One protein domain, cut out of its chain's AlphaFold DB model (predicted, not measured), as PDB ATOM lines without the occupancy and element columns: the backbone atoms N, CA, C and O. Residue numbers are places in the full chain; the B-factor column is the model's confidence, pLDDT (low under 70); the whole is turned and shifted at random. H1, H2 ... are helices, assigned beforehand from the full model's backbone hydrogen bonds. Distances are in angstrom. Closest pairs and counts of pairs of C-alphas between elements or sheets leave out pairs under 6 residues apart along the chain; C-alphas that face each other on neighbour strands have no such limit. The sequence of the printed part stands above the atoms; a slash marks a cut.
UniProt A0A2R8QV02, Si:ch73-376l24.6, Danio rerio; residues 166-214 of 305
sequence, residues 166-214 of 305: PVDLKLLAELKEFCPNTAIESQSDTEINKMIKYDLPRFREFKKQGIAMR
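What this domain is: This is residues 166 to 214 of the 305 residues of the protein "Si:ch73-376l24.6" of Danio rerio (UniProt A0A2R8QV02). Two helices, H3 and H4, follow one another almost end to end with a turn at Asp 199, and they make the length of the domain; H1 packs across the place where H3 passes into H4. The five-residue H2 lies off to one side, on the way from the end of H1 back to the start of H3, and residues 209 to 214 fold back from the end of H4. The printed part has 49 residues with four named helices, H1, H2, H3 and H4 in this order, and no named strand; its class is all helix. It is compact, with a radius of gyration of the C-alphas of 10.4 A, and elongated in outline, with spans of 30 by 19 by 15 A.

How they stand to each other: H1, residues 169 to 178, touches H3, residues 189 to 198. Their closest C-alphas are those of Leu 171 and Ile 196, 6.5 A apart, and they run the same way at a steep tilt of 67 degrees, only just short of about perpendicular. H1 only just touches H4, residues 200 to 208, with 3 pairs of C-alphas within 8 A. The closest C-alphas of H1 and H4 are those of Leu 175 and Leu 200, 6.3 A apart, and the two run the same way at a steep tilt of 49 degrees. H2, residues 181 to 185, is close to H1 but not clearly touching it, the closest C-alphas being those of Lys 176 and Ile 184, 7.2 A apart. H2 is also close to H3 but not clearly touching it, with the C-alphas of Ile 184 and Ile 192 closest, 7.0 A apart. H3 and H4 meet only through their link, the one residue Asp 199. H2 and H4 are apart. In H2, H3 and H4 every O i to N i+4 pair is within hydrogen-bond range; in H1, 5 of 6 are.

Where its parts are: H1 begins at C-alpha 169, (257.886, 114.161, 418.999), and measures 14.8 A from first to last C-alpha. H2 measures 6.0 A. H3 begins at C-alpha 189, (262.893, 104.489, 419.108), and measures 14.2 A. H4 measures 12.5 A and ends at C-alpha 208, (274.564, 128.401, 415.387).

The domain as a whole: The two C-alphas farthest apart in the domain are those of Pro 166 and Gly 210, 30.9 A. The printed part has no cut. The links from H1 to H2, H2 to H3 and H3 to H4 are tight, and no link is long. The mean pLDDT of the printed part is 89.9; residue 182, in H2, is the one printed residue under 70.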
ATOM      1  N   PRO A 166     259.409 106.433 425.470       89.12
ATOM      2  CA  PRO A 166     258.751 107.046 424.322       89.12
ATOM      3  C   PRO A 166     259.640 108.148 423.739       89.12
ATOM      4  O   PRO A 166     260.364 108.825 424.468       89.12
ATOM      5  N   VAL A 167     259.599 108.316 422.420       90.44
ATOM      6  CA  VAL A 167     260.319 109.392 421.731       90.44
ATOM      7  C   VAL A 167     259.542 110.699 421.889       90.44
ATOM      8  O   VAL A 167     258.348 110.744 421.593       90.44
ATOM      9  N   ASP A 168     260.213 111.776 422.303       92.56
ATOM     10  CA  ASP A 168     259.625 113.119 422.255       92.56
ATOM     11  C   ASP A 168     259.485 113.573 420.794       92.56
ATOM     12  O   ASP A 168     260.473 113.781 420.083       92.56
ATOM     13  N   LEU A 169     258.236 113.748 420.355       92.25
ATOM     14  CA  LEU A 169     257.886 114.161 418.999       92.25
ATOM     15  C   LEU A 169     258.459 115.539 418.624       92.25
ATOM     16  O   LEU A 169     258.760 115.760 417.452       92.25
ATOM     17  N   LYS A 170     258.656 116.451 419.589       93.44
ATOM     18  CA  LYS A 170     259.236 117.781 419.339       93.44
ATOM     19  C   LYS A 170     260.727 117.679 419.024       93.44
ATOM     20  O   LYS A 170     261.188 118.222 418.023       93.44
ATOM     21  N   LEU A 171     261.468 116.933 419.844       93.44
ATOM     22  CA  LEU A 171     262.902 116.700 419.648       93.44
ATOM     23  C   LEU A 171     263.171 115.824 418.412       93.44
ATOM     24  O   LEU A 171     264.176 116.015 417.732       93.44
ATOM     25  N   LEU A 172     262.254 114.911 418.078       91.31
ATOM     26  CA  LEU A 172     262.272 114.164 416.818       91.31
ATOM     27  C   LEU A 172     262.071 115.076 415.598       91.31
ATOM     28  O   LEU A 172     262.786 114.919 414.610       91.31
ATOM     29  N   ALA A 173     261.123 116.017 415.649       91.06
ATOM     30  CA  ALA A 173     260.902 116.971 414.563       91.06
ATOM     31  C   ALA A 173     262.142 117.849 414.322       91.06
ATOM     32  O   ALA A 173     262.570 117.994 413.181       91.06
ATOM     33  N   GLU A 174     262.779 118.339 415.388       92.44
ATOM     34  CA  GLU A 174     264.033 119.089 415.284       92.44
ATOM     35  C   GLU A 174     265.182 118.223 414.733       92.44
ATOM     36  O   GLU A 174     265.932 118.657 413.861       92.44
ATOM     37  N   LEU A 175     265.302 116.962 415.169       91.69
ATOM     38  CA  LEU A 175     266.312 116.035 414.644       91.69
ATOM     39  C   LEU A 175     266.139 115.774 413.131       91.69
ATOM     40  O   LEU A 175     267.138 115.623 412.421       91.69
ATOM     41  N   LYS A 176     264.894 115.777 412.629       90.38
ATOM     42  CA  LYS A 176     264.566 115.680 411.193       90.38
ATOM     43  C   LYS A 176     264.982 116.909 410.372       90.38
ATOM     44  O   LYS A 176     265.115 116.785 409.159       90.38
ATOM     45  N   GLU A 177     265.260 118.064 410.984       90.06
ATOM     46  CA  GLU A 177     265.863 119.199 410.263       90.06
ATOM     47  C   GLU A 177     267.336 118.943 409.896       90.06
ATOM     48  O   GLU A 177     267.846 119.484 408.914       90.06
ATOM     49  N   PHE A 178     268.039 118.133 410.695       87.56
ATOM     50  CA  PHE A 178     269.489 117.942 410.600       87.56
ATOM     51  C   PHE A 178     269.912 116.727 409.774       87.56
ATOM     52  O   PHE A 178     270.977 116.740 409.147       87.56
ATOM     53  N   CYS A 179     269.105 115.666 409.794       81.88
ATOM     54  CA  CYS A 179     269.385 114.409 409.112       81.88
ATOM     55  C   CYS A 179     268.248 114.057 408.139       81.88
ATOM     56  O   CYS A 179     267.088 114.324 408.445       81.88
ATOM     57  N   PRO A 180     268.537 113.412 406.990       78.69
ATOM     58  CA  PRO A 180     267.501 113.001 406.045       78.69
ATOM     59  C   PRO A 180     266.430 112.128 406.713       78.69
ATOM     60  O   PRO A 180     266.776 111.182 407.419       78.69
ATOM     61  N   ASN A 181     265.146 112.374 406.424       71.19
ATOM     62  CA  ASN A 181     264.023 111.603 406.989       71.19
ATOM     63  C   ASN A 181     264.211 110.080 406.857       71.19
ATOM     64  O   ASN A 181     263.980 109.341 407.811       71.19
ATOM     65  N   THR A 182     264.745 109.618 405.721       63.47
ATOM     66  CA  THR A 182     265.053 108.200 405.453       63.47
ATOM     67  C   THR A 182     266.046 107.577 406.441       63.47
ATOM     68  O   THR A 182     265.981 106.375 406.703       63.47
ATOM     69  N   ALA A 183     266.954 108.375 407.010       72.56
ATOM     70  CA  ALA A 183     267.931 107.939 408.003       72.56
ATOM     71  C   ALA A 183     267.359 107.872 409.429       72.56
ATOM     72  O   ALA A 183     267.989 107.251 410.282       72.56
ATOM     73  N   ILE A 184     266.196 108.489 409.678       79.88
ATOM     74  CA  ILE A 184     265.509 108.529 410.980       79.88
ATOM     75  C   ILE A 184     264.335 107.541 411.009       79.88
ATOM     76  O   ILE A 184     264.193 106.788 411.964       79.88
ATOM     77  N   GLU A 185     263.518 107.491 409.956       79.88
ATOM     78  CA  GLU A 185     262.314 106.641 409.876       79.88
ATOM     79  C   GLU A 185     262.627 105.140 409.801       79.88
ATOM     80  O   GLU A 185     261.782 104.309 410.118       79.88
ATOM     81  N   SER A 186     263.858 104.788 409.428       83.19
ATOM     82  CA  SER A 186     264.372 103.414 409.457       83.19
ATOM     83  C   SER A 186     264.958 102.998 410.818       83.19
ATOM     84  O   SER A 186     265.375 101.849 410.973       83.19
ATOM     85  N   GLN A 187     265.012 103.904 411.802       86.06
ATOM     86  CA  GLN A 187     265.610 103.654 413.115       86.06
ATOM     87  C   GLN A 187     264.575 103.221 414.151       86.06
ATOM     88  O   GLN A 187     263.417 103.626 414.123       86.06
ATOM     89  N   SER A 188     265.025 102.439 415.134       90.62
ATOM     90  CA  SER A 188     264.219 102.168 416.329       90.62
ATOM     91  C   SER A 188     264.155 103.388 417.254       90.62
ATOM     92  O   SER A 188     265.148 104.108 417.386       90.62
ATOM     93  N   ASP A 189     263.064 103.519 418.012       91.06
ATOM     94  CA  ASP A 189     262.893 104.489 419.108       91.06
ATOM     95  C   ASP A 189     264.129 104.592 420.017       91.06
ATOM     96  O   ASP A 189     264.523 105.669 420.457       91.06
ATOM     97  N   THR A 190     264.786 103.457 420.287       90.88
ATOM     98  CA  THR A 190     265.970 103.405 421.157       90.88
ATOM     99  C   THR A 190     267.208 104.058 420.546       90.88
ATOM    100  O   THR A 190     268.053 104.543 421.294       90.88
ATOM    101  N   GLU A 191     267.337 104.086 419.218       89.81
ATOM    102  CA  GLU A 191     268.434 104.771 418.525       89.81
ATOM    103  C   GLU A 191     268.093 106.249 418.316       89.81
ATOM    104  O   GLU A 191     268.936 107.105 418.577       89.81
ATOM    105  N   ILE A 192     266.833 106.560 417.989       92.25
ATOM    106  CA  ILE A 192     266.319 107.936 417.931       92.25
ATOM    107  C   ILE A 192     266.551 108.650 419.272       92.25
ATOM    108  O   ILE A 192     267.129 109.734 419.304       92.25
ATOM    109  N   ASN A 193     266.219 108.011 420.398       93.19
ATOM    110  CA  ASN A 193     266.475 108.561 421.733       93.19
ATOM    111  C   ASN A 193     267.976 108.751 422.041       93.19
ATOM    112  O   ASN A 193     268.337 109.677 422.769       93.19
ATOM    113  N   LYS A 194     268.881 107.936 421.473       91.81
ATOM    114  CA  LYS A 194     270.337 108.176 421.581       91.81
ATOM    115  C   LYS A 194     270.768 109.381 420.751       91.81
ATOM    116  O   LYS A 194     271.574 110.166 421.240       91.81
ATOM    117  N   MET A 195     270.237 109.550 419.541       93.38
ATOM    118  CA  MET A 195     270.512 110.729 418.712       93.38
ATOM    119  C   MET A 195     269.995 112.007 419.390       93.38
ATOM    120  O   MET A 195     270.738 112.974 419.521       93.38
ATOM    121  N   ILE A 196     268.774 111.992 419.933       94.06
ATOM    122  CA  ILE A 196     268.235 113.107 420.729       94.06
ATOM    123  C   ILE A 196     269.155 113.428 421.922       94.06
ATOM    124  O   ILE A 196     269.457 114.593 422.168       94.06
ATOM    125  N   LYS A 197     269.659 112.410 422.634       93.25
ATOM    126  CA  LYS A 197     270.531 112.607 423.804       93.25
ATOM    127  C   LYS A 197     271.944 113.110 423.465       93.25
ATOM    128  O   LYS A 197     272.464 113.965 424.176       93.25
ATOM    129  N   TYR A 198     272.600 112.541 422.451       92.75
ATOM    130  CA  TYR A 198     274.037 112.748 422.201       92.75
ATOM    131  C   TYR A 198     274.346 113.645 420.996       92.75
ATOM    132  O   TYR A 198     275.391 114.297 420.970       92.75
ATOM    133  N   ASP A 199     273.464 113.672 419.997       94.19
ATOM    134  CA  ASP A 199     273.678 114.370 418.732       94.19
ATOM    135  C   ASP A 199     272.938 115.709 418.659       94.19
ATOM    136  O   ASP A 199     273.553 116.710 418.294       94.19
ATOM    137  N   LEU A 200     271.669 115.774 419.077       94.25
ATOM    138  CA  LEU A 200     270.850 116.987 418.953       94.25
ATOM    139  C   LEU A 200     271.474 118.250 419.601       94.25
ATOM    140  O   LEU A 200     271.456 119.296 418.948       94.25
ATOM    141  N   PRO A 201     272.104 118.203 420.799       94.75
ATOM    142  CA  PRO A 201     272.791 119.372 421.362       94.75
ATOM    143  C   PRO A 201     273.942 119.874 420.474       94.75
ATOM    144  O   PRO A 201     274.012 121.061 420.161       94.75
ATOM    145  N   ARG A 202     274.779 118.954 419.975       94.88
ATOM    146  CA  ARG A 202     275.890 119.259 419.055       94.88
ATOM    147  C   ARG A 202     275.382 119.807 417.719       94.88
ATOM    148  O   ARG A 202     275.986 120.704 417.143       94.88
ATOM    149  N   PHE A 203     274.252 119.308 417.222       94.94
ATOM    150  CA  PHE A 203     273.665 119.781 415.965       94.94
ATOM    151  C   PHE A 203     273.132 121.216 416.093       94.94
ATOM    152  O   PHE A 203     273.344 122.027 415.190       94.94
ATOM    153  N   ARG A 204     272.541 121.578 417.243       95.19
ATOM    154  CA  ARG A 204     272.176 122.970 417.568       95.19
ATOM    155  C   ARG A 204     273.394 123.898 417.582       95.19
ATOM    156  O   ARG A 204     273.309 125.013 417.073       95.19
ATOM    157  N   GLU A 205     274.521 123.456 418.138       95.81
ATOM    158  CA  GLU A 205     275.784 124.213 418.134       95.81
ATOM    159  C   GLU A 205     276.317 124.421 416.710       95.81
ATOM    160  O   GLU A 205     276.602 125.555 416.325       95.81
ATOM    161  N   PHE A 206     276.355 123.367 415.888       95.50
ATOM    162  CA  PHE A 206     276.752 123.479 414.483       95.50
ATOM    163  C   PHE A 206     275.815 124.406 413.686       95.50
ATOM    164  O   PHE A 206     276.309 125.235 412.921       95.50
ATOM    165  N   LYS A 207     274.491 124.368 413.927       94.38
ATOM    166  CA  LYS A 207     273.515 125.304 413.326       94.38
ATOM    167  C   LYS A 207     273.854 126.760 413.653       94.38
ATOM    168  O   LYS A 207     273.890 127.590 412.751       94.38
ATOM    169  N   LYS A 208     274.155 127.060 414.924       95.81
ATOM    170  CA  LYS A 208     274.564 128.401 415.387       95.81
ATOM    171  C   LYS A 208     275.883 128.868 414.760       95.81
ATOM    172  O   LYS A 208     276.043 130.054 414.511       95.81
ATOM    173  N   GLN A 209     276.804 127.944 414.486       95.50
ATOM    174  CA  GLN A 209     278.089 128.215 413.829       95.50
ATOM    175  C   GLN A 209     277.999 128.268 412.289       95.50
ATOM    176  O   GLN A 209     279.017 128.452 411.627       95.50
ATOM    177  N   GLY A 210     276.815 128.065 411.693       94.38
ATOM    178  CA  GLY A 210     276.645 127.983 410.236       94.38
ATOM    179  C   GLY A 210     277.227 126.712 409.596       94.38
ATOM    180  O   GLY A 210     277.389 126.645 408.378       94.38
ATOM    181  N   ILE A 211     277.550 125.688 410.392       93.75
ATOM    182  CA  ILE A 211     278.150 124.436 409.925       93.75
ATOM    183  C   ILE A 211     277.041 123.442 409.558       93.75
ATOM    184  O   ILE A 211     276.328 122.925 410.414       93.75
ATOM    185  N   ALA A 212     276.928 123.129 408.267       91.38
ATOM    186  CA  ALA A 212     275.989 122.124 407.776       91.38
ATOM    187  C   ALA A 212     276.432 120.684 408.110       91.38
ATOM    188  O   ALA A 212     277.611 120.327 407.999       91.38
ATOM    189  N   MET A 213     275.459 119.834 408.447       92.12
ATOM    190  CA  MET A 213     275.668 118.415 408.748       92.12
ATOM    191  C   MET A 213     276.149 117.624 407.524       92.12
ATOM    192  O   MET A 213     275.599 117.733 406.425       92.12
ATOM    193  N   ARG A 214     277.181 116.791 407.709       92.00
ATOM    194  CA  ARG A 214     277.825 116.040 406.623       92.00
ATOM    195  C   ARG A 214     277.433 114.569 406.617       92.00
ATOM    196  O   ARG A 214     277.475 113.879 407.629       92.00
TER     197      ARG A 214